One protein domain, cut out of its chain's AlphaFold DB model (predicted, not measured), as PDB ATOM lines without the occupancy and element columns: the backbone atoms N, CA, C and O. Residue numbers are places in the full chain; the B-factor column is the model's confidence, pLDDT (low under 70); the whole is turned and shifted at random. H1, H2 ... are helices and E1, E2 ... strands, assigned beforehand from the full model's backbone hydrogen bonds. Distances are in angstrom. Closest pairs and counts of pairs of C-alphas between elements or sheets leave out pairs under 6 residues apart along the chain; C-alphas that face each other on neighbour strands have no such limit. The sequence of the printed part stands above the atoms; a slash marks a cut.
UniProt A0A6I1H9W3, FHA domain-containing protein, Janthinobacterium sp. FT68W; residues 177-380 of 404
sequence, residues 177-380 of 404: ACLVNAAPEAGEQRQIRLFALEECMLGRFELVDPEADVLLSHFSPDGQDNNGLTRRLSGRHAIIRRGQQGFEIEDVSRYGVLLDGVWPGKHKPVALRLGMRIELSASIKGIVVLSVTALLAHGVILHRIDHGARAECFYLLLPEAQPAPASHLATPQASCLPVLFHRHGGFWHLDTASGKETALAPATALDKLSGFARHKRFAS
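What this domain is: This is residues 177 to 380 of the 404 residues of the protein "FHA domain-containing protein" of Janthinobacterium sp. FT68W (UniProt A0A6I1H9W3). Picture a stack of three sheets: a strongly twisted seven-stranded sheet in the middle, a curled four-stranded sheet E4 E3 E7 E8 partly face to face with it, and a small three-stranded sheet E13 E14 E15 facing another part of it, strands crossed. E4 leads into the small two-stranded hairpin E5 and E6, and the short helix H2 covers part of the large sheet beside long loops. The printed part has 204 residues, with sixteen named strands and two named helices in the order E1 to E6, H1, E7 to E12, H2, E13 to E16. It is mostly strand, though named elements hold 85 of the 204 residues; the large sheet, order E9 E10 E11 E12 E2 E1 E16, and the four-stranded one are mixed, the other two antiparallel. The whole is compact, with a radius of gyration of the C-alphas of 16.4 A, and spans 48 by 40 by 32 A.

Where its parts are: Begin with the large sheet. Find C-alpha 289 at (-35.759, -40.460, -51.863); from there E10, residues 289 to 296, runs 20.6 A. Beside it are E9, residues 277 to 279, and E11, residues 299 to 304, 16.9 A long; next come E12, residues 312 to 317, 16.1 A, and E2, residues 191 to 196, 16.2 A. E1, residues 177 to 181, starts at C-alpha 177 (-47.901, -43.826, -34.103), and E16, residues 376 to 379, ends at C-alpha 379 (-45.699, -47.597, -30.215). The four-stranded sheet has E4, residues 214 to 216, E3, residues 199 to 204, 16.4 A, E7, residues 238 to 243, 14.5 A, and E8, residues 246 to 251, 16.8 A. Look to residues 340 to 343, 346 to 350 and 357 to 359 for E13, E14 and E15, and to 218 to 220 and 223 to 225 for E5 and E6. H1 is residues 229 to 232, H2 residues 332 to 335.

How they stand to each other: In the large sheet E9 E10 E11 E12 form a meander, each strand the antiparallel neighbour of the one before; between E10 and E11, N 291 and O 303 are within hydrogen-bond range at 2.8 A. E12 and E2 are parallel at 17 degrees, with N 315 and O 193 at 2.8 A. E2 and E1 form a hairpin, with N 179 and O 192 at 2.9 A. The four-stranded sheet faces it, their best planes 24 degrees apart; the closest C-alphas of E3 and E12 are those of Cys 200 and Leu 316, 7.1 A. Within it E3 and E7 are antiparallel, with N 200 and O 240 at 2.8 A. E13 E14 E15, a second meander, faces the large sheet with strands at 72 degrees; the closest C-alphas of E2 and E13 are those of Ala 196 and His 342, 6.3 A. Between the antiparallel neighbours E13 and E14, N 348 and O 341 are within hydrogen-bond range at 2.8 A. H2 is on the large sheet, only just over E11 with 3 C-alphas, at a height over the sheet of 8.7 A. H1 only grazes the four-stranded sheet with its residues 230 to 232. E4 runs on into E5 at 36 degrees. H1 and H2 are too short for an O i to N i+4 pair; their one O i to N i+3 pair is within range in H1 but not in H2.

The domain as a whole: The two C-alphas farthest apart are those of Ser 283 and Ser 354, 48.3 A, while those of Ala 177 and Ser 380 are 4.9 A apart. The printed part has no cut. Look for the long links at E8 to E9, E12 to H2 and E15 to E16. Mean pLDDT of the printed part is 91.8; this predicted model is under 70 at residue 186 and residues 325 to 327.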
ATOM      1  N   ALA A 177     -48.369 -42.625 -34.785       96.56
ATOM      2  CA  ALA A 177     -47.901 -43.826 -34.103       96.56
ATOM      3  C   ALA A 177     -46.811 -44.514 -34.922       96.56
ATOM      4  O   ALA A 177     -46.471 -44.091 -36.029       96.56
ATOM      5  N   CYS A 178     -46.264 -45.603 -34.395       96.50
ATOM      6  CA  CYS A 178     -45.285 -46.402 -35.112       96.50
ATOM      7  C   CYS A 178     -45.501 -47.897 -34.872       96.50
ATOM      8  O   CYS A 178     -45.715 -48.337 -33.743       96.50
ATOM      9  N   LEU A 179     -45.398 -48.701 -35.930       95.56
ATOM     10  CA  LEU A 179     -45.194 -50.139 -35.800       95.56
ATOM     11  C   LEU A 179     -43.697 -50.423 -35.875       95.56
ATOM     12  O   LEU A 179     -43.076 -50.296 -36.932       95.56
ATOM     13  N   VAL A 180     -43.137 -50.839 -34.744       94.50
ATOM     14  CA  VAL A 180     -41.716 -51.144 -34.604       94.50
ATOM     15  C   VAL A 180     -41.496 -52.625 -34.859       94.50
ATOM     16  O   VAL A 180     -42.027 -53.473 -34.144       94.50
ATOM     17  N   ASN A 181     -40.664 -52.938 -35.841       91.44
ATOM     18  CA  ASN A 181     -40.214 -54.281 -36.165       91.44
ATOM     19  C   ASN A 181     -38.894 -54.566 -35.423       91.44
ATOM     20  O   ASN A 181     -37.840 -54.035 -35.770       91.44
ATOM     21  N   ALA A 182     -38.931 -55.383 -34.366       86.31
ATOM     22  CA  ALA A 182     -37.747 -55.642 -33.542       86.31
ATOM     23  C   ALA A 182     -36.695 -56.536 -34.229       86.31
ATOM     24  O   ALA A 182     -35.517 -56.468 -33.868       86.31
ATOM     25  N   ALA A 183     -37.092 -57.322 -35.232       83.88
ATOM     26  CA  ALA A 183     -36.239 -58.270 -35.944       83.88
ATOM     27  C   ALA A 183     -36.601 -58.297 -37.443       83.88
ATOM     28  O   ALA A 183     -37.216 -59.256 -37.901       83.88
ATOM     29  N   PRO A 184     -36.259 -57.244 -38.212       79.88
ATOM     30  CA  PRO A 184     -36.666 -57.147 -39.607       79.88
ATOM     31  C   PRO A 184     -36.049 -58.286 -40.416       79.88
ATOM     32  O   PRO A 184     -34.826 -58.444 -40.457       79.88
ATOM     33  N   GLU A 185     -36.907 -59.078 -41.054       77.12
ATOM     34  CA  GLU A 185     -36.488 -60.108 -41.998       77.12
ATOM     35  C   GLU A 185     -36.057 -59.464 -43.324       77.12
ATOM     36  O   GLU A 185     -36.231 -58.261 -43.545       77.12
ATOM     37  N   ALA A 186     -35.418 -60.239 -44.202       67.62
ATOM     38  CA  ALA A 186     -34.727 -59.713 -45.375       67.62
ATOM     39  C   ALA A 186     -35.643 -58.859 -46.282       67.62
ATOM     40  O   ALA A 186     -36.394 -59.384 -47.096       67.62
ATOM     41  N   GLY A 187     -35.516 -57.530 -46.167       70.81
ATOM     42  CA  GLY A 187     -36.233 -56.540 -46.980       70.81
ATOM     43  C   GLY A 187     -37.320 -55.748 -46.244       70.81
ATOM     44  O   GLY A 187     -37.772 -54.735 -46.777       70.81
ATOM     45  N   GLU A 188     -37.701 -56.148 -45.029       82.25
ATOM     46  CA  GLU A 188     -38.693 -55.420 -44.232       82.25
ATOM     47  C   GLU A 188     -38.128 -54.131 -43.621       82.25
ATOM     48  O   GLU A 188     -36.942 -54.023 -43.295       82.25
ATOM     49  N   GLN A 189     -39.010 -53.150 -43.426       89.56
ATOM     50  CA  GLN A 189     -38.689 -51.911 -42.733       89.56
ATOM     51  C   GLN A 189     -38.654 -52.141 -41.222       89.56
ATOM     52  O   GLN A 189     -39.504 -52.833 -40.651       89.56
ATOM     53  N   ARG A 190     -37.682 -51.503 -40.566       92.50
ATOM     54  CA  ARG A 190     -37.581 -51.443 -39.106       92.50
ATOM     55  C   ARG A 190     -38.767 -50.695 -38.498       92.50
ATOM     56  O   ARG A 190     -39.256 -51.114 -37.454       92.50
ATOM     57  N   GLN A 191     -39.209 -49.615 -39.136       95.00
ATOM     58  CA  GLN A 191     -40.294 -48.760 -38.661       95.00
ATOM     59  C   GLN A 191     -41.354 -48.564 -39.748       95.00
ATOM     60  O   GLN A 191     -41.032 -48.216 -40.884       95.00
ATOM     61  N   ILE A 192     -42.625 -48.728 -39.384       96.06
ATOM     62  CA  ILE A 192     -43.759 -48.250 -40.182       96.06
ATOM     63  C   ILE A 192     -44.365 -47.078 -39.417       96.06
ATOM     64  O   ILE A 192     -45.031 -47.279 -38.400       96.06
ATOM     65  N   ARG A 193     -44.108 -45.856 -39.882       97.62
ATOM     66  CA  ARG A 193     -44.601 -44.638 -39.237       97.62
ATOM     67  C   ARG A 193     -46.013 -44.334 -39.724       97.62
ATOM     68  O   ARG A 193     -46.263 -44.366 -40.927       97.62
ATOM     69  N   LEU A 194     -46.922 -44.066 -38.798       98.12
ATOM     70  CA  LEU A 194     -48.340 -43.840 -39.053       98.12
ATOM     71  C   LEU A 194     -48.679 -42.384 -38.736       98.12
ATOM     72  O   LEU A 194     -48.362 -41.914 -37.644       98.12
ATOM     73  N   PHE A 195     -49.347 -41.706 -39.662       98.00
ATOM     74  CA  PHE A 195     -49.847 -40.344 -39.497       98.00
ATOM     75  C   PHE A 195     -51.281 -40.284 -40.013       98.00
ATOM     76  O   PHE A 195     -51.544 -40.735 -41.124       98.00
ATOM     77  N   ALA A 196     -52.199 -39.759 -39.210       96.56
ATOM     78  CA  ALA A 196     -53.606 -39.573 -39.535       96.56
ATOM     79  C   ALA A 196     -53.952 -38.083 -39.456       96.56
ATOM     80  O   ALA A 196     -54.520 -37.614 -38.470       96.56
ATOM     81  N   LEU A 197     -53.533 -37.337 -40.479       94.56
ATOM     82  CA  LEU A 197     -53.631 -35.880 -40.557       94.56
ATOM     83  C   LEU A 197     -54.206 -35.487 -41.921       94.56
ATOM     84  O   LEU A 197     -53.919 -36.140 -42.925       94.56
ATOM     85  N   GLU A 198     -54.988 -34.408 -41.966       93.12
ATOM     86  CA  GLU A 198     -55.527 -33.863 -43.226       93.12
ATOM     87  C   GLU A 198     -54.410 -33.406 -44.176       93.12
ATOM     88  O   GLU A 198     -54.458 -33.622 -45.391       93.12
ATOM     89  N   GLU A 199     -53.363 -32.816 -43.596       94.38
ATOM     90  CA  GLU A 199     -52.134 -32.434 -44.276       94.38
ATOM     91  C   GLU A 199     -50.939 -32.983 -43.491       94.38
ATOM     92  O   GLU A 199     -50.838 -32.794 -42.285       94.38
ATOM     93  N   CYS A 200     -50.025 -33.666 -44.177       97.56
ATOM     94  CA  CYS A 200     -48.771 -34.146 -43.608       97.56
ATOM     95  C   CYS A 200     -47.620 -33.269 -44.106       97.56
ATOM     96  O   CYS A 200     -47.295 -33.277 -45.300       97.56
ATOM     97  N   MET A 201     -46.968 -32.550 -43.195       98.00
ATOM     98  CA  MET A 201     -45.751 -31.796 -43.467       98.00
ATOM     99  C   MET A 201     -44.536 -32.726 -43.409       98.00
ATOM    100  O   MET A 201     -44.202 -33.280 -42.363       98.00
ATOM    101  N   LEU A 202     -43.841 -32.878 -44.531       98.38
ATOM    102  CA  LEU A 202     -42.559 -33.569 -44.630       98.38
ATOM    103  C   LEU A 202     -41.436 -32.556 -44.439       98.38
ATOM    104  O   LEU A 202     -41.437 -31.491 -45.063       98.38
ATOM    105  N   GLY A 203     -40.445 -32.903 -43.625       96.69
ATOM    106  CA  GLY A 203     -39.428 -31.950 -43.213       96.69
ATOM    107  C   GLY A 203     -38.150 -32.568 -42.688       96.69
ATOM    108  O   GLY A 203     -38.013 -33.783 -42.563       96.69
ATOM    109  N   ARG A 204     -37.184 -31.703 -42.401       95.62
ATOM    110  CA  ARG A 204     -35.925 -32.072 -41.758       95.62
ATOM    111  C   ARG A 204     -36.193 -32.667 -40.375       95.62
ATOM    112  O   ARG A 204     -36.982 -32.121 -39.615       95.62
ATOM    113  N   PHE A 205     -35.475 -33.732 -40.027       94.06
ATOM    114  CA  PHE A 205     -35.451 -34.216 -38.653       94.06
ATOM    115  C   PHE A 205     -34.835 -33.181 -37.708       94.06
ATOM    116  O   PHE A 205     -33.677 -32.784 -37.863       94.06
ATOM    117  N   GLU A 206     -35.612 -32.783 -36.705       91.31
ATOM    118  CA  GLU A 206     -35.217 -31.867 -35.642       91.31
ATOM    119  C   GLU A 206     -35.653 -32.456 -34.304       91.31
ATOM    120  O   GLU A 206     -36.768 -32.952 -34.156       91.31
ATOM    121  N   LEU A 207     -34.738 -32.439 -33.333       89.50
ATOM    122  CA  LEU A 207     -35.003 -33.004 -32.012       89.50
ATOM    123  C   LEU A 207     -35.884 -32.083 -31.164       89.50
ATOM    124  O   LEU A 207     -36.619 -32.568 -30.314       89.50
ATOM    125  N   VAL A 208     -35.775 -30.770 -31.369       89.25
ATOM    126  CA  VAL A 208     -36.445 -29.740 -30.573       89.25
ATOM    127  C   VAL A 208     -37.347 -28.938 -31.494       89.25
ATOM    128  O   VAL A 208     -36.861 -28.435 -32.504       89.25
ATOM    129  N   ASP A 209     -38.625 -28.848 -31.128       88.44
ATOM    130  CA  ASP A 209     -39.678 -28.090 -31.807       88.44
ATOM    131  C   ASP A 209     -39.671 -28.250 -33.337       88.44
ATOM    132  O   ASP A 209     -39.591 -27.258 -34.063       88.44
ATOM    133  N   PRO A 210     -39.740 -29.495 -33.853       91.06
ATOM    134  CA  PRO A 210     -39.744 -29.712 -35.290       91.06
ATOM    135  C   PRO A 210     -40.962 -29.056 -35.948       91.06
ATOM    136  O   PRO A 210     -42.102 -29.275 -35.530       91.06
ATOM    137  N   GLU A 211     -40.723 -28.333 -37.042       90.44
ATOM    138  CA  GLU A 211     -41.779 -27.679 -37.834       90.44
ATOM    139  C   GLU A 211     -42.608 -28.651 -38.701       90.44
ATOM    140  O   GLU A 211     -43.568 -28.234 -39.353       90.44
ATOM    141  N   ALA A 212     -42.208 -29.923 -38.769       95.00
ATOM    142  CA  ALA A 212     -42.827 -30.951 -39.597       95.00
ATOM    143  C   ALA A 212     -43.384 -32.123 -38.778       95.00
ATOM    144  O   ALA A 212     -42.954 -32.397 -37.654       95.00
ATOM    145  N   ASP A 213     -44.305 -32.856 -39.401       95.12
ATOM    146  CA  ASP A 213     -44.917 -34.062 -38.840       95.12
ATOM    147  C   ASP A 213     -44.066 -35.289 -39.176       95.12
ATOM    148  O   ASP A 213     -43.713 -36.108 -38.320       95.12
ATOM    149  N   VAL A 214     -43.679 -35.384 -40.450       97.12
ATOM    150  CA  VAL A 214     -42.835 -36.444 -40.988       97.12
ATOM    151  C   VAL A 214     -41.390 -35.952 -41.029       97.12
ATOM    152  O   VAL A 214     -40.982 -35.208 -41.924       97.12
ATOM    153  N   LEU A 215     -40.613 -36.381 -40.041       96.12
ATOM    154  CA  LEU A 215     -39.216 -36.045 -39.831       96.12
ATOM    155  C   LEU A 215     -38.312 -36.962 -40.643       96.12
ATOM    156  O   LEU A 215     -38.259 -38.174 -40.438       96.12
ATOM    157  N   LEU A 216     -37.569 -36.359 -41.558       95.94
ATOM    158  CA  LEU A 216     -36.728 -37.059 -42.509       95.94
ATOM    159  C   LEU A 216     -35.253 -36.766 -42.237       95.94
ATOM    160  O   LEU A 216     -34.826 -35.613 -42.131       95.94
ATOM    161  N   SER A 217     -34.469 -37.838 -42.204       95.00
ATOM    162  CA  SER A 217     -33.007 -37.799 -42.136       95.00
ATOM    163  C   SER A 217     -32.396 -38.403 -43.394       95.00
ATOM    164  O   SER A 217     -32.965 -39.313 -44.007       95.00
ATOM    165  N   HIS A 218     -31.217 -37.921 -43.761       95.06
ATOM    166  CA  HIS A 218     -30.339 -38.571 -44.720       95.06
ATOM    167  C   HIS A 218     -29.753 -39.857 -44.127       95.06
ATOM    168  O   HIS A 218     -29.392 -39.902 -42.951       95.06
ATOM    169  N   PHE A 219     -29.625 -40.882 -44.964       94.06
ATOM    170  CA  PHE A 219     -28.910 -42.111 -44.644       94.06
ATOM    171  C   PHE A 219     -27.733 -42.266 -45.603       94.06
ATOM    172  O   PHE A 219     -27.897 -42.148 -46.819       94.06
ATOM    173  N   SER A 220     -26.563 -42.560 -45.051       90.94
ATOM    174  CA  SER A 220     -25.385 -43.015 -45.782       90.94
ATOM    175  C   SER A 220     -25.248 -44.541 -45.641       90.94
ATOM    176  O   SER A 220     -26.004 -45.163 -44.884       90.94
ATOM    177  N   PRO A 221     -24.285 -45.182 -46.329       88.62
ATOM    178  CA  PRO A 221     -23.938 -46.580 -46.067       88.62
ATOM    179  C   PRO A 221     -23.595 -46.876 -44.597       88.62
ATOM    180  O   PRO A 221     -23.798 -48.001 -44.148       88.62
ATOM    181  N   ASP A 222     -23.123 -45.869 -43.856       87.31
ATOM    182  CA  ASP A 222     -22.729 -45.977 -42.446       87.31
ATOM    183  C   ASP A 222     -23.905 -45.755 -41.474       87.31
ATOM    184  O   ASP A 222     -23.756 -45.930 -40.264       87.31
ATOM    185  N   GLY A 223     -25.083 -45.385 -41.987       87.56
ATOM    186  CA  GLY A 223     -26.304 -45.194 -41.208       87.56
ATOM    187  C   GLY A 223     -26.879 -43.781 -41.293       87.56
ATOM    188  O   GLY A 223     -26.673 -43.051 -42.262       87.56
ATOM    189  N   GLN A 224     -27.673 -43.413 -40.290       90.44
ATOM    190  CA  GLN A 224     -28.379 -42.135 -40.252       90.44
ATOM    191  C   GLN A 224     -27.416 -40.970 -39.977       90.44
ATOM    192  O   GLN A 224     -26.693 -40.971 -38.982       90.44
ATOM    193  N   ASP A 225     -27.455 -39.941 -40.821       87.25
ATOM    194  CA  ASP A 225     -26.685 -38.709 -40.655       87.25
ATOM    195  C   ASP A 225     -27.594 -37.585 -40.142       87.25
ATOM    196  O   ASP A 225     -28.413 -37.056 -40.883       87.25
ATOM    197  N   ASN A 226     -27.440 -37.168 -38.886       70.81
ATOM    198  CA  ASN A 226     -28.299 -36.137 -38.285       70.81
ATOM    199  C   ASN A 226     -27.795 -34.694 -38.472       70.81
ATOM    200  O   ASN A 226     -28.499 -33.755 -38.115       70.81
ATOM    201  N   ASN A 227     -26.591 -34.475 -39.009       72.94
ATOM    202  CA  ASN A 227     -25.962 -33.145 -39.014       72.94
ATOM    203  C   ASN A 227     -25.333 -32.739 -40.355       72.94
ATOM    204  O   ASN A 227     -25.126 -31.546 -40.585       72.94
ATOM    205  N   GLY A 228     -25.035 -33.685 -41.241       86.31
ATOM    206  CA  GLY A 228     -24.484 -33.433 -42.566       86.31
ATOM    207  C   GLY A 228     -25.573 -33.120 -43.586       86.31
ATOM    208  O   GLY A 228     -26.175 -32.040 -43.567       86.31
ATOM    209  N   LEU A 229     -25.822 -34.047 -44.511       91.06
ATOM    210  CA  LEU A 229     -26.714 -33.804 -45.650       91.06
ATOM    211  C   LEU A 229     -28.182 -33.632 -45.243       91.06
ATOM    212  O   LEU A 229     -28.934 -32.989 -45.969       91.06
ATOM    213  N   THR A 230     -28.576 -34.060 -44.045       92.62
ATOM    214  CA  THR A 230     -29.903 -33.760 -43.474       92.62
ATOM    215  C   THR A 230     -30.188 -32.259 -43.385       92.62
ATOM    216  O   THR A 230     -31.325 -31.832 -43.573       92.62
ATOM    217  N   ARG A 231     -29.168 -31.400 -43.226       91.44
ATOM    218  CA  ARG A 231     -29.353 -29.932 -43.222       91.44
ATOM    219  C   ARG A 231     -29.743 -29.347 -44.584       91.44
ATOM    220  O   ARG A 231     -30.074 -28.163 -44.672       91.44
ATOM    221  N   ARG A 232     -29.694 -30.158 -45.642       92.69
ATOM    222  CA  ARG A 232     -30.162 -29.825 -46.994       92.69
ATOM    223  C   ARG A 232     -31.638 -30.165 -47.199       92.69
ATOM    224  O   ARG A 232     -32.148 -30.014 -48.305       92.69
ATOM    225  N   LEU A 233     -32.325 -30.555 -46.128       95.00
ATOM    226  CA  LEU A 233     -33.773 -30.535 -46.018       95.00
ATOM    227  C   LEU A 233     -34.197 -29.249 -45.291       95.00
ATOM    228  O   LEU A 233     -33.548 -28.815 -44.338       95.00
ATOM    229  N   SER A 234     -35.269 -28.612 -45.753       95.88
ATOM    230  CA  SER A 234     -35.957 -27.549 -45.015       95.88
ATOM    231  C   SER A 234     -36.746 -28.128 -43.833       95.88
ATOM    232  O   SER A 234     -37.205 -29.263 -43.929       95.88
ATOM    233  N   GLY A 235     -36.919 -27.348 -42.756       94.75
ATOM    234  CA  GLY A 235     -37.789 -27.711 -41.623       94.75
ATOM    235  C   GLY A 235     -39.199 -28.053 -42.102       94.75
ATOM    236  O   GLY A 235     -39.692 -29.133 -41.826       94.75
ATOM    237  N   ARG A 236     -39.754 -27.217 -42.987       96.88
ATOM    238  CA  ARG A 236     -40.926 -27.516 -43.826       96.88
ATOM    239  C   ARG A 236     -40.487 -27.701 -45.271       96.88
ATOM    240  O   ARG A 236     -40.004 -26.755 -45.895       96.88
ATOM    241  N   HIS A 237     -40.587 -28.918 -45.795       97.81
ATOM    242  CA  HIS A 237     -40.044 -29.265 -47.107       97.81
ATOM    243  C   HIS A 237     -41.135 -29.500 -48.148       97.81
ATOM    244  O   HIS A 237     -41.129 -28.876 -49.207       97.81
ATOM    245  N   ALA A 238     -42.075 -30.387 -47.847       98.31
ATOM    246  CA  ALA A 238     -43.174 -30.708 -48.742       98.31
ATOM    247  C   ALA A 238     -44.447 -30.963 -47.940       98.31
ATOM    248  O   ALA A 238     -44.369 -31.366 -46.785       98.31
ATOM    249  N   ILE A 239     -45.602 -30.756 -48.556       98.38
ATOM    250  CA  ILE A 239     -46.907 -31.059 -47.959       98.38
ATOM    251  C   ILE A 239     -47.546 -32.166 -48.778       98.38
ATOM    252  O   ILE A 239     -47.556 -32.067 -50.002       98.38
ATOM    253  N   ILE A 240     -48.081 -33.193 -48.121       98.50
ATOM    254  CA  ILE A 240     -48.946 -34.192 -48.756       98.50
ATOM    255  C   ILE A 240     -50.335 -34.103 -48.138       98.50
ATOM    256  O   ILE A 240     -50.464 -34.136 -46.919       98.50
ATOM    257  N   ARG A 241     -51.370 -34.010 -48.975       97.12
ATOM    258  CA  ARG A 241     -52.769 -33.862 -48.538       97.12
ATOM    259  C   ARG A 241     -53.752 -34.450 -49.540       97.12
ATOM    260  O   ARG A 241     -53.365 -34.824 -50.652       97.12
ATOM    261  N   ARG A 242     -55.037 -34.494 -49.178       94.56
ATOM    262  CA  ARG A 242     -56.118 -34.846 -50.109       94.56
ATOM    263  C   ARG A 242     -56.440 -33.673 -51.040       94.56
ATOM    264  O   ARG A 242     -56.938 -32.644 -50.604       94.56
ATOM    265  N   GLY A 243     -56.207 -33.856 -52.335       90.94
ATOM    266  CA  GLY A 243     -56.703 -32.986 -53.402       90.94
ATOM    267  C   GLY A 243     -57.986 -33.530 -54.042       90.94
ATOM    268  O   GLY A 243     -58.511 -34.578 -53.654       90.94
ATOM    269  N   GLN A 244     -58.476 -32.858 -55.090       86.56
ATOM    270  CA  GLN A 244     -59.713 -33.249 -55.788       86.56
ATOM    271  C   GLN A 244     -59.617 -34.633 -56.457       86.56
ATOM    272  O   GLN A 244     -60.563 -35.416 -56.414       86.56
ATOM    273  N   GLN A 245     -58.466 -34.956 -57.056       84.25
ATOM    274  CA  GLN A 245     -58.270 -36.173 -57.862       84.25
ATOM    275  C   GLN A 245     -57.536 -37.310 -57.137       84.25
ATOM    276  O   GLN A 245     -57.288 -38.359 -57.720       84.25
ATOM    277  N   GLY A 246     -57.174 -37.122 -55.872       91.19
ATOM    278  CA  GLY A 246     -56.390 -38.090 -55.108       91.19
ATOM    279  C   GLY A 246     -55.578 -37.385 -54.037       91.19
ATOM    280  O   GLY A 246     -55.946 -36.295 -53.606       91.19
ATOM    281  N   PHE A 247     -54.467 -37.985 -53.632       96.31
ATOM    282  CA  PHE A 247     -53.456 -37.282 -52.851       96.31
ATOM    283  C   PHE A 247     -52.573 -36.439 -53.766       96.31
ATOM    284  O   PHE A 247     -52.279 -36.836 -54.894       96.31
ATOM    285  N   GLU A 248     -52.134 -35.290 -53.278       97.94
ATOM    286  CA  GLU A 248     -51.217 -34.391 -53.973       97.94
ATOM    287  C   GLU A 248     -50.018 -34.057 -53.089       97.94
ATOM    288  O   GLU A 248     -50.100 -34.158 -51.865       97.94
ATOM    289  N   ILE A 249     -48.910 -33.672 -53.720       98.50
ATOM    290  CA  ILE A 249     -47.716 -33.153 -53.057       98.50
ATOM    291  C   ILE A 249     -47.428 -31.724 -53.514       98.50
ATOM    292  O   ILE A 249     -47.535 -31.410 -54.699       98.50
ATOM    293  N   GLU A 250     -47.027 -30.870 -52.579       98.31
ATOM    294  CA  GLU A 250     -46.632 -29.484 -52.826       98.31
ATOM    295  C   GLU A 250     -45.222 -29.221 -52.281       98.31
ATOM    296  O   GLU A 250     -44.915 -29.568 -51.142       98.31
ATOM    297  N   ASP A 251     -44.364 -28.579 -53.079       98.19
ATOM    298  CA  ASP A 251     -43.040 -28.122 -52.648       98.19
ATOM    299  C   ASP A 251     -43.122 -26.753 -51.958       98.19
ATOM    300  O   ASP A 251     -43.432 -25.741 -52.595       98.19
ATOM    301  N   VAL A 252     -42.777 -26.713 -50.671       97.81
ATOM    302  CA  VAL A 252     -42.697 -25.483 -49.861       97.81
ATOM    303  C   VAL A 252     -41.261 -25.154 -49.436       97.81
ATOM    304  O   VAL A 252     -41.006 -24.164 -48.744       97.81
ATOM    305  N   SER A 253     -40.301 -25.953 -49.889       96.62
ATOM    306  CA  SER A 253     -38.923 -25.944 -49.419       96.62
ATOM    307  C   SER A 253     -38.085 -24.776 -49.948       96.62
ATOM    308  O   SER A 253     -38.478 -23.976 -50.806       96.62
ATOM    309  N   ARG A 254     -36.858 -24.687 -49.426       95.25
ATOM    310  CA  ARG A 254     -35.777 -23.864 -49.987       95.25
ATOM    311  C   ARG A 254     -34.993 -24.590 -51.087       95.25
ATOM    312  O   ARG A 254     -34.401 -23.923 -51.929       95.25
ATOM    313  N   TYR A 255     -34.930 -25.920 -51.035       94.81
ATOM    314  CA  TYR A 255     -33.984 -26.725 -51.821       94.81
ATOM    315  C   TYR A 255     -34.616 -27.460 -53.007       94.81
ATOM    316  O   TYR A 255     -33.891 -28.088 -53.782       94.81
ATOM    317  N   GLY A 256     -35.931 -27.335 -53.170       95.88
ATOM    318  CA  GLY A 256     -36.708 -27.928 -54.244       95.88
ATOM    319  C   GLY A 256     -37.027 -29.402 -54.003       95.88
ATOM    320  O   GLY A 256     -36.205 -30.141 -53.465       95.88
ATOM    321  N   VAL A 257     -38.187 -29.837 -54.486       97.56
ATOM    322  CA  VAL A 257     -38.568 -31.256 -54.584       97.56
ATOM    323  C   VAL A 257     -38.508 -31.701 -56.044       97.56
ATOM    324  O   VAL A 257     -39.020 -31.010 -56.919       97.56
ATOM    325  N   LEU A 258     -37.923 -32.861 -56.334       97.81
ATOM    326  CA  LEU A 258     -37.998 -33.473 -57.662       97.81
ATOM    327  C   LEU A 258     -39.034 -34.594 -57.657       97.81
ATOM    328  O   LEU A 258     -38.932 -35.530 -56.866       97.81
ATOM    329  N   LEU A 259     -39.991 -34.523 -58.577       97.94
ATOM    330  CA  LEU A 259     -40.956 -35.581 -58.858       97.94
ATOM    331  C   LEU A 259     -40.551 -36.245 -60.172       97.94
ATOM    332  O   LEU A 259     -40.485 -35.582 -61.205       97.94
ATOM    333  N   ASP A 260     -40.199 -37.528 -60.124       97.38
ATOM    334  CA  ASP A 260     -39.651 -38.278 -61.263       97.38
ATOM    335  C   ASP A 260     -38.460 -37.552 -61.939       97.38
ATOM    336  O   ASP A 260     -38.260 -37.609 -63.151       97.38
ATOM    337  N   GLY A 261     -37.657 -36.835 -61.141       96.00
ATOM    338  CA  GLY A 261     -36.491 -36.070 -61.599       96.00
ATOM    339  C   GLY A 261     -36.785 -34.652 -62.107       96.00
ATOM    340  O   GLY A 261     -35.846 -33.945 -62.472       96.00
ATOM    341  N   VAL A 262     -38.045 -34.208 -62.100       96.56
ATOM    342  CA  VAL A 262     -38.461 -32.872 -62.552       96.56
ATOM    343  C   VAL A 262     -38.936 -32.037 -61.366       96.56
ATOM    344  O   VAL A 262     -39.731 -32.499 -60.554       96.56
ATOM    345  N   TRP A 263     -38.476 -30.788 -61.265       96.00
ATOM    346  CA  TRP A 263     -39.015 -29.847 -60.282       96.00
ATOM    347  C   TRP A 263     -40.355 -29.287 -60.786       96.00
ATOM    348  O   TRP A 263     -40.355 -28.588 -61.804       96.00
ATOM    349  N   PRO A 264     -41.495 -29.550 -60.116       95.06
ATOM    350  CA  PRO A 264     -42.796 -29.044 -60.562       95.06
ATOM    351  C   PRO A 264     -42.960 -27.527 -60.380       95.06
ATOM    352  O   PRO A 264     -43.860 -26.926 -60.966       95.06
ATOM    353  N   GLY A 265     -42.074 -26.903 -59.600       95.06
ATOM    354  CA  GLY A 265     -42.156 -25.513 -59.175       95.06
ATOM    355  C   GLY A 265     -42.690 -25.388 -57.750       95.06
ATOM    356  O   GLY A 265     -43.476 -26.207 -57.278       95.06
ATOM    357  N   LYS A 266     -42.245 -24.339 -57.059       96.38
ATOM    358  CA  LYS A 266     -42.645 -24.062 -55.678       96.38
ATOM    359  C   LYS A 266     -44.137 -23.718 -55.590       96.38
ATOM    360  O   LYS A 266     -44.638 -23.000 -56.456       96.38
ATOM    361  N   HIS A 267     -44.813 -24.193 -54.546       97.38
ATOM    362  CA  HIS A 267     -46.243 -23.971 -54.287       97.38
ATOM    363  C   HIS A 267     -47.178 -24.426 -55.414       97.38
ATOM    364  O   HIS A 267     -48.259 -23.872 -55.609       97.38
ATOM    365  N   LYS A 268     -46.751 -25.422 -56.195       97.19
ATOM    366  CA  LYS A 268     -47.575 -26.046 -57.229       97.19
ATOM    367  C   LYS A 268     -47.930 -27.465 -56.796       97.19
ATOM    368  O   LYS A 268     -47.047 -28.323 -56.824       97.19
ATOM    369  N   PRO A 269     -49.188 -27.718 -56.402       97.00
ATOM    370  CA  PRO A 269     -49.634 -29.061 -56.077       97.00
ATOM    371  C   PRO A 269     -49.571 -29.975 -57.302       97.00
ATOM    372  O   PRO A 269     -49.948 -29.587 -58.410       97.00
ATOM    373  N   VAL A 270     -49.097 -31.201 -57.099       97.88
ATOM    374  CA  VAL A 270     -49.035 -32.241 -58.126       97.88
ATOM    375  C   VAL A 270     -49.673 -33.511 -57.596       97.88
ATOM    376  O   VAL A 270     -49.301 -34.001 -56.533       97.88
ATOM    377  N   ALA A 271     -50.613 -34.072 -58.356       97.38
ATOM    378  CA  ALA A 271     -51.252 -35.334 -58.006       97.38
ATOM    379  C   ALA A 271     -50.223 -36.474 -57.915       97.38
ATOM    380  O   ALA A 271     -49.439 -36.699 -58.842       97.38
ATOM    381  N   LEU A 272     -50.251 -37.215 -56.806       97.12
ATOM    382  CA  LEU A 272     -49.415 -38.389 -56.602       97.12
ATOM    383  C   LEU A 272     -49.854 -39.524 -57.529       97.12
ATOM    384  O   LEU A 272     -51.039 -39.740 -57.780       97.12
ATOM    385  N   ARG A 273     -48.876 -40.285 -58.022       95.75
ATOM    386  CA  ARG A 273     -49.091 -41.446 -58.895       95.75
ATOM    387  C   ARG A 273     -48.354 -42.647 -58.331       95.75
ATOM    388  O   ARG A 273     -47.275 -42.491 -57.766       95.75
ATOM    389  N   LEU A 274     -48.910 -43.842 -58.512       96.44
ATOM    390  CA  LEU A 274     -48.234 -45.074 -58.114       96.44
ATOM    391  C   LEU A 274     -46.871 -45.177 -58.821       96.44
ATOM    392  O   LEU A 274     -46.784 -44.985 -60.031       96.44
ATOM    393  N   GLY A 275     -45.820 -45.473 -58.060       96.88
ATOM    394  CA  GLY A 275     -44.441 -45.566 -58.542       96.88
ATOM    395  C   GLY A 275     -43.712 -44.228 -58.683       96.88
ATOM    396  O   GLY A 275     -42.529 -44.238 -59.013       96.88
ATOM    397  N   MET A 276     -44.372 -43.092 -58.420       98.00
ATOM    398  CA  MET A 276     -43.733 -41.776 -58.480       98.00
ATOM    399  C   MET A 276     -42.565 -41.702 -57.496       98.00
ATOM    400  O   MET A 276     -42.721 -41.997 -56.305       98.00
ATOM    401  N   ARG A 277     -41.410 -41.264 -57.993       98.31
ATOM    402  CA  ARG A 277     -40.200 -41.024 -57.205       98.31
ATOM    403  C   ARG A 277     -40.175 -39.577 -56.724       98.31
ATOM    404  O   ARG A 277     -40.254 -38.656 -57.531       98.31
ATOM    405  N   ILE A 278     -40.020 -39.384 -55.420       98.50
ATOM    406  CA  ILE A 278     -39.996 -38.081 -54.753       98.50
ATOM    407  C   ILE A 278     -38.603 -37.890 -54.148       98.50
ATOM    408  O   ILE A 278     -38.250 -38.563 -53.181       98.50
ATOM    409  N   GLU A 279     -37.800 -36.984 -54.704       97.69
ATOM    410  CA  GLU A 279     -36.517 -36.581 -54.114       97.69
ATOM    411  C   GLU A 279     -36.670 -35.237 -53.405       97.69
ATOM    412  O   GLU A 279     -37.018 -34.235 -54.027       97.69
ATOM    413  N   LEU A 280     -36.365 -35.190 -52.109       96.88
ATOM    414  CA  LEU A 280     -36.539 -33.995 -51.269       96.88
ATOM    415  C   LEU A 280     -35.333 -33.041 -51.378       96.88
ATOM    416  O   LEU A 280     -34.921 -32.410 -50.410       96.88
ATOM    417  N   SER A 281     -34.671 -32.999 -52.530       93.94
ATOM    418  CA  SER A 281     -33.682 -31.969 -52.840       93.94
ATOM    419  C   SER A 281     -33.423 -31.939 -54.338       93.94
ATOM    420  O   SER A 281     -32.957 -32.921 -54.917       93.94
ATOM    421  N   ALA A 282     -33.650 -30.788 -54.966       90.44
ATOM    422  CA  ALA A 282     -33.254 -30.563 -56.352       90.44
ATOM    423  C   ALA A 282     -31.746 -30.290 -56.489       90.44
ATOM    424  O   ALA A 282     -31.152 -30.534 -57.538       90.44
ATOM    425  N   SER A 283     -31.125 -29.776 -55.423       85.94
ATOM    426  CA  SER A 283     -29.727 -29.329 -55.430       85.94
ATOM    427  C   SER A 283     -28.700 -30.445 -55.222       85.94
ATOM    428  O   SER A 283     -27.597 -30.370 -55.759       85.94
ATOM    429  N   ILE A 284     -29.036 -31.471 -54.436       89.12
ATOM    430  CA  ILE A 284     -28.143 -32.586 -54.107       89.12
ATOM    431  C   ILE A 284     -28.969 -33.865 -54.178       89.12
ATOM    432  O   ILE A 284     -29.883 -34.077 -53.385       89.12
ATOM    433  N   LYS A 285     -28.642 -34.725 -55.138       86.81
ATOM    434  CA  LYS A 285     -29.396 -35.956 -55.376       86.81
ATOM    435  C   LYS A 285     -29.212 -36.957 -54.240       86.81
ATOM    436  O   LYS A 285     -28.144 -37.037 -53.640       86.81
ATOM    437  N   GLY A 286     -30.244 -37.764 -54.005       86.50
ATOM    438  CA  GLY A 286     -30.141 -38.938 -53.138       86.50
ATOM    439  C   GLY A 286     -30.145 -38.669 -51.629       86.50
ATOM    440  O   GLY A 286     -29.869 -39.596 -50.874       86.50
ATOM    441  N   ILE A 287     -30.455 -37.447 -51.168       91.31
ATOM    442  CA  ILE A 287     -30.504 -37.151 -49.723       91.31
ATOM    443  C   ILE A 287     -31.635 -37.938 -49.053       91.31
ATOM    444  O   ILE A 287     -31.382 -38.754 -48.167       91.31
ATOM    445  N   VAL A 288     -32.870 -37.680 -49.482       96.12
ATOM    446  CA  VAL A 288     -34.049 -38.471 -49.128       96.12
ATOM    447  C   VAL A 288     -34.812 -38.734 -50.406       96.12
ATOM    448  O   VAL A 288     -35.177 -37.795 -51.119       96.12
ATOM    449  N   VAL A 289     -35.026 -40.012 -50.689       97.75
ATOM    450  CA  VAL A 289     -35.759 -40.460 -51.863       97.75
ATOM    451  C   VAL A 289     -36.864 -41.397 -51.422       97.75
ATOM    452  O   VAL A 289     -36.608 -42.489 -50.909       97.75
ATOM    453  N   LEU A 290     -38.095 -40.971 -51.667       98.19
ATOM    454  CA  LEU A 290     -39.296 -41.744 -51.411       98.19
ATOM    455  C   LEU A 290     -39.890 -42.243 -52.729       98.19
ATOM    456  O   LEU A 290     -39.728 -41.623 -53.779       98.19
ATOM    457  N   SER A 291     -40.603 -43.356 -52.667       98.12
ATOM    458  CA  SER A 291     -41.451 -43.854 -53.744       98.12
ATOM    459  C   SER A 291     -42.882 -43.938 -53.248       98.12
ATOM    460  O   SER A 291     -43.134 -44.480 -52.169       98.12
ATOM    461  N   VAL A 292     -43.831 -43.471 -54.056       98.25
ATOM    462  CA  VAL A 292     -45.256 -43.729 -53.831       98.25
ATOM    463  C   VAL A 292     -45.520 -45.193 -54.150       98.25
ATOM    464  O   VAL A 292     -45.455 -45.616 -55.301       98.25
ATOM    465  N   THR A 293     -45.779 -45.991 -53.125       97.25
ATOM    466  CA  THR A 293     -45.886 -47.454 -53.256       97.25
ATOM    467  C   THR A 293     -47.296 -47.985 -53.096       97.25
ATOM    468  O   THR A 293     -47.551 -49.100 -53.548       97.25
ATOM    469  N   ALA A 294     -48.204 -47.202 -52.511       95.88
ATOM    470  CA  ALA A 294     -49.634 -47.448 -52.595       95.88
ATOM    471  C   ALA A 294     -50.428 -46.139 -52.582       95.88
ATOM    472  O   ALA A 294     -50.061 -45.202 -51.876       95.88
ATOM    473  N   LEU A 295     -51.524 -46.115 -53.336       94.56
ATOM    474  CA  LEU A 295     -52.572 -45.101 -53.299       94.56
ATOM    475  C   LEU A 295     -53.876 -45.806 -52.921       94.56
ATOM    476  O   LEU A 295     -54.395 -46.627 -53.680       94.56
ATOM    477  N   LEU A 296     -54.358 -45.506 -51.721       91.88
ATOM    478  CA  LEU A 296     -55.559 -46.065 -51.118       91.88
ATOM    479  C   LEU A 296     -56.647 -44.983 -51.103       91.88
ATOM    480  O   LEU A 296     -56.351 -43.788 -51.147       91.88
ATOM    481  N   ALA A 297     -57.914 -45.382 -50.985       90.31
ATOM    482  CA  ALA A 297     -59.009 -44.418 -50.837       90.31
ATOM    483  C   ALA A 297     -58.851 -43.545 -49.575       90.31
ATOM    484  O   ALA A 297     -59.224 -42.373 -49.576       90.31
ATOM    485  N   HIS A 298     -58.271 -44.123 -48.522       92.62
ATOM    486  CA  HIS A 298     -58.114 -43.534 -47.194       92.62
ATOM    487  C   HIS A 298     -56.666 -43.155 -46.852       92.62
ATOM    488  O   HIS A 298     -56.396 -42.799 -45.710       92.62
ATOM    489  N   GLY A 299     -55.717 -43.244 -47.792       94.88
ATOM    490  CA  GLY A 299     -54.315 -42.947 -47.492       94.88
ATOM    491  C   GLY A 299     -53.316 -43.189 -48.623       94.88
ATOM    492  O   GLY A 299     -53.652 -43.683 -49.697       94.88
ATOM    493  N   VAL A 300     -52.051 -42.879 -48.356       96.69
ATOM    494  CA  VAL A 300     -50.903 -43.129 -49.234       96.69
ATOM    495  C   VAL A 300     -49.776 -43.802 -48.451       96.69
ATOM    496  O   VAL A 300     -49.524 -43.469 -47.292       96.69
ATOM    497  N   ILE A 301     -49.087 -44.756 -49.088       97.62
ATOM    498  CA  ILE A 301     -47.914 -45.429 -48.511       97.62
ATOM    499  C   ILE A 301     -46.657 -45.017 -49.273       97.62
ATOM    500  O   ILE A 301     -46.554 -45.219 -50.492       97.62
ATOM    501  N   LEU A 302     -45.674 -44.498 -48.539       98.31
ATOM    502  CA  LEU A 302     -44.374 -44.084 -49.058       98.31
ATOM    503  C   LEU A 302     -43.269 -44.995 -48.522       98.31
ATOM    504  O   LEU A 302     -43.135 -45.169 -47.311       98.31
ATOM    505  N   HIS A 303     -42.434 -45.529 -49.410       97.12
ATOM    506  CA  HIS A 303     -41.217 -46.248 -49.022       97.12
ATOM    507  C   HIS A 303     -39.981 -45.424 -49.325       97.12
ATOM    508  O   HIS A 303     -39.908 -44.774 -50.368       97.12
ATOM    509  N   ARG A 304     -38.974 -45.514 -48.457       96.25
ATOM    510  CA  ARG A 304     -37.631 -45.044 -48.794       96.25
ATOM    511  C   ARG A 304     -37.015 -45.958 -49.852       96.25
ATOM    512  O   ARG A 304     -37.102 -47.179 -49.746       96.25
ATOM    513  N   ILE A 305     -36.366 -45.363 -50.847       95.62
ATOM    514  CA  ILE A 305     -35.584 -46.072 -51.876       95.62
ATOM    515  C   ILE A 305     -34.128 -45.575 -51.938       95.62
ATOM    516  O   ILE A 305     -33.420 -45.796 -52.918       95.62
ATOM    517  N   ASP A 306     -33.699 -44.876 -50.887       94.69
ATOM    518  CA  ASP A 306     -32.316 -44.481 -50.614       94.69
ATOM    519  C   ASP A 306     -31.629 -45.485 -49.660       94.69
ATOM    520  O   ASP A 306     -32.149 -46.572 -49.402       94.69
ATOM    521  N   HIS A 307     -30.455 -45.147 -49.113       93.69
ATOM    522  CA  HIS A 307     -29.742 -46.008 -48.153       93.69
ATOM    523  C   HIS A 307     -30.556 -46.338 -46.885       93.69
ATOM    524  O   HIS A 307     -30.266 -47.324 -46.212       93.69
ATOM    525  N   GLY A 308     -31.605 -45.569 -46.585       92.19
ATOM    526  CA  GLY A 308     -32.555 -45.810 -45.506       92.19
ATOM    527  C   GLY A 308     -33.724 -46.729 -45.880       92.19
ATOM    528  O   GLY A 308     -34.667 -46.825 -45.102       92.19
ATOM    529  N   ALA A 309     -33.707 -47.424 -47.027       92.56
ATOM    530  CA  ALA A 309     -34.818 -48.268 -47.506       92.56
ATOM    531  C   ALA A 309     -35.332 -49.321 -46.499       92.56
ATOM    532  O   ALA A 309     -36.502 -49.710 -46.532       92.56
ATOM    533  N   ARG A 310     -34.461 -49.788 -45.596       91.88
ATOM    534  CA  ARG A 310     -34.802 -50.741 -44.521       91.88
ATOM    535  C   ARG A 310     -35.104 -50.073 -43.184       91.88
ATOM    536  O   ARG A 310     -35.526 -50.746 -42.250       91.88
ATOM    537  N   ALA A 311     -34.860 -48.774 -43.058       92.12
ATOM    538  CA  ALA A 311     -35.127 -48.057 -41.825       92.12
ATOM    539  C   ALA A 311     -36.634 -47.829 -41.673       92.12
ATOM    540  O   ALA A 311     -37.199 -48.157 -40.634       92.12
ATOM    541  N   GLU A 312     -37.293 -47.293 -42.705       93.38
ATOM    542  CA  GLU A 312     -38.621 -46.697 -42.534       93.38
ATOM    543  C   GLU A 312     -39.506 -46.802 -43.785       93.38
ATOM    544  O   GLU A 312     -39.034 -46.675 -44.919       93.38
ATOM    545  N   CYS A 313     -40.812 -46.946 -43.564       95.50
ATOM    546  CA  CYS A 313     -41.866 -46.561 -44.504       95.50
ATOM    547  C   CYS A 313     -42.954 -45.762 -43.778       95.50
ATOM    548  O   CYS A 313     -43.069 -45.823 -42.552       95.50
ATOM    549  N   PHE A 314     -43.768 -45.033 -44.535       98.19
ATOM    550  CA  PHE A 314     -44.728 -44.068 -44.004       98.19
ATOM    551  C   PHE A 314     -46.133 -44.366 -44.520       98.19
ATOM    552  O   PHE A 314     -46.335 -44.499 -45.726       98.19
ATOM    553  N   TYR A 315     -47.093 -44.439 -43.604       98.00
ATOM    554  CA  TYR A 315     -48.525 -44.430 -43.875       98.00
ATOM    555  C   TYR A 315     -49.046 -43.032 -43.569       98.00
ATOM    556  O   TYR A 315     -49.029 -42.615 -42.411       98.00
ATOM    557  N   LEU A 316     -49.516 -42.333 -44.596       97.94
ATOM    558  CA  LEU A 316     -50.213 -41.058 -44.447       97.94
ATOM    559  C   LEU A 316     -51.692 -41.330 -44.714       97.94
ATOM    560  O   LEU A 316     -52.084 -41.615 -45.846       97.94
ATOM    561  N   LEU A 317     -52.485 -41.352 -43.653       96.94
ATOM    562  CA  LEU A 317     -53.885 -41.747 -43.640       96.94
ATOM    563  C   LEU A 317     -54.765 -40.513 -43.454       96.94
ATOM    564  O   LEU A 317     -54.390 -39.575 -42.758       96.94
ATOM    565  N   LEU A 318     -55.958 -40.541 -44.039       95.00
ATOM    566  CA  LEU A 318     -56.982 -39.557 -43.714       95.00
ATOM    567  C   LEU A 318     -57.559 -39.870 -42.332       95.00
ATOM    568  O   LEU A 318     -57.860 -41.040 -42.051       95.00
ATOM    569  N   PRO A 319     -57.720 -38.858 -41.464       93.75
ATOM    570  CA  PRO A 319     -58.371 -39.058 -40.185       93.75
ATOM    571  C   PRO A 319     -59.831 -39.464 -40.412       93.75
ATOM    572  O   PRO A 319     -60.510 -38.959 -41.301       93.75
ATOM    573  N   GLU A 320     -60.307 -40.413 -39.610       90.75
ATOM    574  CA  GLU A 320     -61.705 -40.874 -39.608       90.75
ATOM    575  C   GLU A 320     -62.183 -41.512 -40.927       90.75
ATOM    576  O   GLU A 320     -63.380 -41.727 -41.129       90.75
ATOM    577  N   ALA A 321     -61.255 -41.875 -41.818       89.12
ATOM    578  CA  ALA A 321     -61.561 -42.499 -43.096       89.12
ATOM    579  C   ALA A 321     -61.429 -44.026 -43.034       89.12
ATOM    580  O   ALA A 321     -60.393 -44.577 -42.655       89.12
ATOM    581  N   GLN A 322     -62.472 -44.723 -43.485       84.94
ATOM    582  CA  GLN A 322     -62.453 -46.177 -43.607       84.94
ATOM    583  C   GLN A 322     -61.838 -46.646 -44.934       84.94
ATOM    584  O   GLN A 322     -61.999 -45.982 -45.964       84.94
ATOM    585  N   PRO A 323     -61.200 -47.831 -44.955       86.62
ATOM    586  CA  PRO A 323     -60.787 -48.470 -46.193       86.62
ATOM    587  C   PRO A 323     -62.007 -48.789 -47.059       86.62
ATOM    588  O   PRO A 323     -62.888 -49.545 -46.654       86.62
ATOM    589  N   ALA A 324     -62.051 -48.255 -48.277       78.50
ATOM    590  CA  ALA A 324     -63.038 -48.678 -49.264       78.50
ATOM    591  C   ALA A 324     -62.551 -49.956 -49.973       78.50
ATOM    592  O   ALA A 324     -61.365 -50.059 -50.291       78.50
ATOM    593  N   PRO A 325     -63.430 -50.919 -50.299       61.59
ATOM    594  CA  PRO A 325     -63.049 -52.120 -51.048       61.59
ATOM    595  C   PRO A 325     -62.662 -51.844 -52.518       61.59
ATOM    596  O   PRO A 325     -62.132 -52.728 -53.188       61.59
ATOM    597  N   ALA A 326     -62.901 -50.636 -53.041       57.50
ATOM    598  CA  ALA A 326     -62.607 -50.275 -54.427       57.50
ATOM    599  C   ALA A 326     -61.158 -49.782 -54.639       57.50
ATOM    600  O   ALA A 326     -60.660 -48.935 -53.902       57.50
ATOM    601  N   SER A 327     -60.522 -50.323 -55.691       58.78
ATOM    602  CA  SER A 327     -59.248 -49.927 -56.324       58.78
ATOM    603  C   SER A 327     -58.111 -49.505 -55.386       58.78
ATOM    604  O   SER A 327     -57.721 -48.340 -55.331       58.78
ATOM    605  N   HIS A 328     -57.519 -50.488 -54.711       72.25
ATOM    606  CA  HIS A 328     -56.214 -50.339 -54.070       72.25
ATOM    607  C   HIS A 328     -55.138 -50.443 -55.148       72.25
ATOM    608  O   HIS A 328     -54.937 -51.510 -55.729       72.25
ATOM    609  N   LEU A 329     -54.456 -49.340 -55.447       82.94
ATOM    610  CA  LEU A 329     -53.295 -49.364 -56.331       82.94
ATOM    611  C   LEU A 329     -52.051 -49.488 -55.461       82.94
ATOM    612  O   LEU A 329     -51.649 -48.515 -54.832       82.94
ATOM    613  N   ALA A 330     -51.450 -50.674 -55.413       91.12
ATOM    614  CA  ALA A 330     -50.266 -50.945 -54.608       91.12
ATOM    615  C   ALA A 330     -49.197 -51.688 -55.417       91.12
ATOM    616  O   ALA A 330     -49.489 -52.530 -56.262       91.12
ATOM    617  N   THR A 331     -47.939 -51.366 -55.139       92.38
ATOM    618  CA  THR A 331     -46.783 -52.151 -55.587       92.38
ATOM    619  C   THR A 331     -46.671 -53.450 -54.777       92.38
ATOM    620  O   THR A 331     -47.187 -53.499 -53.657       92.38
ATOM    621  N   PRO A 332     -45.941 -54.476 -55.266       89.38
ATOM    622  CA  PRO A 332     -45.767 -55.740 -54.543       89.38
ATOM    623  C   PRO A 332     -45.220 -55.577 -53.118       89.38
ATOM    624  O   PRO A 332     -45.595 -56.314 -52.212       89.38
ATOM    625  N   GLN A 333     -44.355 -54.581 -52.901       89.00
ATOM    626  CA  GLN A 333     -43.809 -54.286 -51.580       89.00
ATOM    627  C   GLN A 333     -44.892 -53.794 -50.611       89.00
ATOM    628  O   GLN A 333     -44.968 -54.269 -49.482       89.00
ATOM    629  N   ALA A 334     -45.756 -52.875 -51.054       90.81
ATOM    630  CA  ALA A 334     -46.820 -52.335 -50.214       90.81
ATOM    631  C   ALA A 334     -47.997 -53.308 -50.036       90.81
ATOM    632  O   ALA A 334     -48.649 -53.268 -48.999       90.81
ATOM    633  N   SER A 335     -48.252 -54.212 -50.991       88.56
ATOM    634  CA  SER A 335     -49.326 -55.213 -50.868       88.56
ATOM    635  C   SER A 335     -49.092 -56.244 -49.761       88.56
ATOM    636  O   SER A 335     -50.035 -56.907 -49.342       88.56
ATOM    637  N   CYS A 336     -47.850 -56.391 -49.292       87.31
ATOM    638  CA  CYS A 336     -47.505 -57.271 -48.175       87.31
ATOM    639  C   CYS A 336     -47.692 -56.605 -46.801       87.31
ATOM    640  O   CYS A 336     -47.526 -57.266 -45.776       87.31
ATOM    641  N   LEU A 337     -47.983 -55.301 -46.759       90.56
ATOM    642  CA  LEU A 337     -48.164 -54.571 -45.512       90.56
ATOM    643  C   LEU A 337     -49.616 -54.673 -45.012       90.56
ATOM    644  O   LEU A 337     -50.537 -54.821 -45.818       90.56
ATOM    645  N   PRO A 338     -49.851 -54.589 -43.688       91.62
ATOM    646  CA  PRO A 338     -51.198 -54.667 -43.133       91.62
ATOM    647  C   PRO A 338     -52.081 -53.503 -43.604       91.62
ATOM    648  O   PRO A 338     -51.606 -52.384 -43.834       91.62
ATOM    649  N   VAL A 339     -53.389 -53.759 -43.699       92.25
ATOM    650  CA  VAL A 339     -54.383 -52.725 -44.011       92.25
ATOM    651  C   VAL A 339     -54.707 -51.964 -42.732       92.25
ATOM    652  O   VAL A 339     -55.329 -52.496 -41.812       92.25
ATOM    653  N   LEU A 340     -54.258 -50.713 -42.681       95.06
ATOM    654  CA  LEU A 340     -54.394 -49.825 -41.529       95.06
ATOM    655  C   LEU A 340     -55.270 -48.628 -41.882       95.06
ATOM    656  O   LEU A 340     -55.241 -48.165 -43.024       95.06
ATOM    657  N   PHE A 341     -56.022 -48.121 -40.910       95.50
ATOM    658  CA  PHE A 341     -56.862 -46.930 -41.054       95.50
ATOM    659  C   PHE A 341     -57.013 -46.190 -39.720       95.50
ATOM    660  O   PHE A 341     -56.632 -46.720 -38.675       95.50
ATOM    661  N   HIS A 342     -57.547 -44.969 -39.754       94.62
ATOM    662  CA  HIS A 342     -57.811 -44.169 -38.559       94.62
ATOM    663  C   HIS A 342     -59.312 -43.973 -38.372       94.62
ATOM    664  O   HIS A 342     -60.008 -43.581 -39.307       94.62
ATOM    665  N   ARG A 343     -59.816 -44.246 -37.168       91.75
ATOM    666  CA  ARG A 343     -61.230 -44.095 -36.820       91.75
ATOM    667  C   ARG A 343     -61.401 -43.928 -35.316       91.75
ATOM    668  O   ARG A 343     -60.679 -44.536 -34.525       91.75
ATOM    669  N   HIS A 344     -62.392 -43.142 -34.929       88.62
ATOM    670  CA  HIS A 344     -62.711 -42.801 -33.553       88.62
ATOM    671  C   HIS A 344     -61.505 -42.277 -32.760       88.62
ATOM    672  O   HIS A 344     -61.344 -42.582 -31.574       88.62
ATOM    673  N   GLY A 345     -60.643 -41.506 -33.426       88.00
ATOM    674  CA  GLY A 345     -59.471 -40.890 -32.817       88.00
ATOM    675  C   GLY A 345     -58.239 -41.786 -32.699       88.00
ATOM    676  O   GLY A 345     -57.303 -41.372 -32.028       88.00
ATOM    677  N   GLY A 346     -58.203 -42.993 -33.280       92.69
ATOM    678  CA  GLY A 346     -56.998 -43.829 -33.254       92.69
ATOM    679  C   GLY A 346     -56.870 -44.828 -34.402       92.69
ATOM    680  O   GLY A 346     -57.698 -44.871 -35.312       92.69
ATOM    681  N   PHE A 347     -55.796 -45.619 -34.374       95.56
ATOM    682  CA  PHE A 347     -55.426 -46.527 -35.463       95.56
ATOM    683  C   PHE A 347     -56.044 -47.917 -35.319       95.56
ATOM    684  O   PHE A 347     -55.997 -48.535 -34.260       95.56
ATOM    685  N   TRP A 348     -56.523 -48.455 -36.433       95.06
ATOM    686  CA  TRP A 348     -57.134 -49.773 -36.518       95.06
ATOM    687  C   TRP A 348     -56.469 -50.612 -37.603       95.06
ATOM    688  O   TRP A 348     -55.974 -50.102 -38.608       95.06
ATOM    689  N   HIS A 349     -56.503 -51.923 -37.400       95.06
ATOM    690  CA  HIS A 349     -56.189 -52.925 -38.405       95.06
ATOM    691  C   HIS A 349     -57.478 -53.545 -38.949       95.06
ATOM    692  O   HIS A 349     -58.364 -53.892 -38.166       95.06
ATOM    693  N   LEU A 350     -57.555 -53.729 -40.268       92.69
ATOM    694  CA  LEU A 350     -58.628 -54.464 -40.933       92.69
ATOM    695  C   LEU A 350     -58.107 -55.812 -41.440       92.69
ATOM    696  O   LEU A 350     -57.283 -55.857 -42.352       92.69
ATOM    697  N   ASP A 351     -58.645 -56.907 -40.908       90.25
ATOM    698  CA  ASP A 351     -58.434 -58.225 -41.503       90.25
ATOM    699  C   ASP A 351     -59.304 -58.373 -42.757       90.25
ATOM    700  O   ASP A 351     -60.523 -58.516 -42.669       90.25
ATOM    701  N   THR A 352     -58.689 -58.347 -43.939       85.44
ATOM    702  CA  THR A 352     -59.406 -58.356 -45.226       85.44
ATOM    703  C   THR A 352     -60.147 -59.660 -45.510       85.44
ATOM    704  O   THR A 352     -61.089 -59.653 -46.299       85.44
ATOM    705  N   ALA A 353     -59.761 -60.770 -44.870       86.38
ATOM    706  CA  ALA A 353     -60.421 -62.060 -45.051       86.38
ATOM    707  C   ALA A 353     -61.719 -62.174 -44.236       86.38
ATOM    708  O   ALA A 353     -62.717 -62.692 -44.734       86.38
ATOM    709  N   SER A 354     -61.709 -61.701 -42.986       86.56
ATOM    710  CA  SER A 354     -62.860 -61.789 -42.076       86.56
ATOM    711  C   SER A 354     -63.684 -60.502 -41.985       86.56
ATOM    712  O   SER A 354     -64.792 -60.524 -41.453       86.56
ATOM    713  N   GLY A 355     -63.146 -59.376 -42.461       87.31
ATOM    714  CA  GLY A 355     -63.707 -58.040 -42.260       87.31
ATOM    715  C   GLY A 355     -63.560 -57.518 -40.827       87.31
ATOM    716  O   GLY A 355     -64.136 -56.487 -40.493       87.31
ATOM    717  N   LYS A 356     -62.823 -58.217 -39.952       89.69
ATOM    718  CA  LYS A 356     -62.698 -57.845 -38.541       89.69
ATOM    719  C   LYS A 356     -61.787 -56.630 -38.366       89.69
ATOM    720  O   LYS A 356     -60.602 -56.675 -38.697       89.69
ATOM    721  N   GLU A 357     -62.324 -55.586 -37.741       92.25
ATOM    722  CA  GLU A 357     -61.568 -54.415 -37.295       92.25
ATOM    723  C   GLU A 357     -60.973 -54.672 -35.898       92.25
ATOM    724  O   GLU A 357     -61.647 -55.176 -34.997       92.25
ATOM    725  N   THR A 358     -59.689 -54.365 -35.702       93.25
ATOM    726  CA  THR A 358     -59.007 -54.485 -34.404       93.25
ATOM    727  C   THR A 358     -58.278 -53.193 -34.060       93.25
ATOM    728  O   THR A 358     -57.422 -52.745 -34.821       93.25
ATOM    729  N   ALA A 359     -58.596 -52.624 -32.898       93.75
ATOM    730  CA  ALA A 359     -57.944 -51.437 -32.356       93.75
ATOM    731  C   ALA A 359     -56.450 -51.691 -32.085       93.75
ATOM    732  O   ALA A 359     -56.074 -52.700 -31.471       93.75
ATOM    733  N   LEU A 360     -55.594 -50.770 -32.526       94.56
ATOM    734  CA  LEU A 360     -54.149 -50.851 -32.335       94.56
ATOM    735  C   LEU A 360     -53.719 -49.976 -31.162       94.56
ATOM    736  O   LEU A 360     -53.804 -48.756 -31.198       94.56
ATOM    737  N   ALA A 361     -53.220 -50.622 -30.119       92.75
ATOM    738  CA  ALA A 361     -52.691 -49.992 -28.924       92.75
ATOM    739  C   ALA A 361     -51.408 -50.721 -28.492       92.75
ATOM    740  O   ALA A 361     -51.170 -51.852 -28.928       92.75
ATOM    741  N   PRO A 362     -50.588 -50.142 -27.593       90.31
ATOM    742  CA  PRO A 362     -49.369 -50.796 -27.110       90.31
ATOM    743  C   PRO A 362     -49.594 -52.192 -26.501       90.31
ATOM    744  O   PRO A 362     -48.701 -53.033 -26.546       90.31
ATOM    745  N   ALA A 363     -50.790 -52.452 -25.959       88.81
ATOM    746  CA  ALA A 363     -51.178 -53.743 -25.388       88.81
ATOM    747  C   ALA A 363     -51.798 -54.728 -26.406       88.81
ATOM    748  O   ALA A 363     -52.117 -55.861 -26.040       88.81
ATOM    749  N   THR A 364     -52.001 -54.329 -27.667       89.94
ATOM    750  CA  THR A 364     -52.606 -55.190 -28.691       89.94
ATOM    751  C   THR A 364     -51.641 -56.312 -29.089       89.94
ATOM    752  O   THR A 364     -50.496 -56.065 -29.466       89.94
ATOM    753  N   ALA A 365     -52.115 -57.561 -29.054       88.56
ATOM    754  CA  ALA A 365     -51.353 -58.739 -29.479       88.56
ATOM    755  C   ALA A 365     -51.265 -58.822 -31.016       88.56
ATOM    756  O   ALA A 365     -52.091 -59.470 -31.665       88.56
ATOM    757  N   LEU A 366     -50.287 -58.122 -31.602       88.88
ATOM    758  CA  LEU A 366     -50.115 -58.014 -33.057       88.88
ATOM    759  C   LEU A 366     -49.735 -59.339 -33.729       88.88
ATOM    760  O   LEU A 366     -50.074 -59.550 -34.886       88.88
ATOM    761  N   ASP A 367     -49.085 -60.252 -33.011       85.81
ATOM    762  CA  ASP A 367     -48.674 -61.576 -33.496       85.81
ATOM    763  C   ASP A 367     -49.849 -62.480 -33.908       85.81
ATOM    764  O   ASP A 367     -49.654 -63.476 -34.604       85.81
ATOM    765  N   LYS A 368     -51.069 -62.129 -33.485       85.81
ATOM    766  CA  LYS A 368     -52.316 -62.827 -33.822       85.81
ATOM    767  C   LYS A 368     -53.072 -62.195 -34.992       85.81
ATOM    768  O   LYS A 368     -54.118 -62.717 -35.373       85.81
ATOM    769  N   LEU A 369     -52.596 -61.068 -35.521       88.25
ATOM    770  CA  LEU A 369     -53.252 -60.335 -36.600       88.25
ATOM    771  C   LEU A 369     -52.678 -60.741 -37.962       88.25
ATOM    772  O   LEU A 369     -51.482 -60.996 -38.102       88.25
ATOM    773  N   SER A 370     -53.535 -60.789 -38.983       84.31
ATOM    774  CA  SER A 370     -53.106 -61.039 -40.360       84.31
ATOM    775  C   SER A 370     -52.168 -59.923 -40.850       84.31
ATOM    776  O   SER A 370     -52.323 -58.760 -40.500       84.31
ATOM    777  N   GLY A 371     -51.131 -60.277 -41.618       81.62
ATOM    778  CA  GLY A 371     -50.156 -59.304 -42.143       81.62
ATOM    779  C   GLY A 371     -49.135 -58.761 -41.127       81.62
ATOM    780  O   GLY A 371     -48.290 -57.932 -41.482       81.62
ATOM    781  N   PHE A 372     -49.152 -59.233 -39.875       84.62
ATOM    782  CA  PHE A 372     -48.164 -58.872 -38.858       84.62
ATOM    783  C   PHE A 372     -47.172 -60.008 -38.586       84.62
ATOM    784  O   PHE A 372     -47.545 -61.153 -38.347       84.62
ATOM    785  N   ALA A 373     -45.880 -59.670 -38.583       79.75
ATOM    786  CA  ALA A 373     -44.830 -60.563 -38.107       79.75
ATOM    787  C   ALA A 373     -44.778 -60.555 -36.568       79.75
ATOM    788  O   ALA A 373     -45.075 -59.538 -35.936       79.75
ATOM    789  N   ARG A 374     -44.349 -61.671 -35.962       80.81
ATOM    790  CA  ARG A 374     -44.373 -61.892 -34.498       80.81
ATOM    791  C   ARG A 374     -43.614 -60.846 -33.682       80.81
ATOM    792  O   ARG A 374     -43.923 -60.622 -32.519       80.81
ATOM    793  N   HIS A 375     -42.602 -60.228 -34.273       86.38
ATOM    794  CA  HIS A 375     -41.713 -59.263 -33.626       86.38
ATOM    795  C   HIS A 375     -42.111 -57.800 -33.881       86.38
ATOM    796  O   HIS A 375     -41.312 -56.897 -33.614       86.38
ATOM    797  N   LYS A 376     -43.314 -57.545 -34.414       89.62
ATOM    798  CA  LYS A 376     -43.874 -56.191 -34.531       89.62
ATOM    799  C   LYS A 376     -44.552 -55.782 -33.219       89.62
ATOM    800  O   LYS A 376     -45.281 -56.565 -32.619       89.62
ATOM    801  N   ARG A 377     -44.345 -54.535 -32.798       92.62
ATOM    802  CA  ARG A 377     -45.018 -53.910 -31.645       92.62
ATOM    803  C   ARG A 377     -45.583 -52.547 -32.029       92.62
ATOM    804  O   ARG A 377     -44.986 -51.850 -32.846       92.62
ATOM    805  N   PHE A 378     -46.693 -52.158 -31.413       94.88
ATOM    806  CA  PHE A 378     -47.256 -50.819 -31.567       94.88
ATOM    807  C   PHE A 378     -46.619 -49.862 -30.555       94.88
ATOM    808  O   PHE A 378     -46.539 -50.172 -29.365       94.88
ATOM    809  N   ALA A 379     -46.170 -48.705 -31.026       93.50
ATOM    810  CA  ALA A 379     -45.699 -47.597 -30.215       93.50
ATOM    811  C   ALA A 379     -46.626 -46.395 -30.421       93.50
ATOM    812  O   ALA A 379     -46.995 -46.076 -31.551       93.50
ATOM    813  N   SER A 380     -46.983 -45.734 -29.321       89.31
ATOM    814  CA  SER A 380     -47.880 -44.574 -29.308       89.31
ATOM    815  C   SER A 380     -47.275 -43.324 -29.942       89.31
ATOM    816  O   SER A 380     -48.014 -42.418 -30.294       89.31
TER     817      SER A 380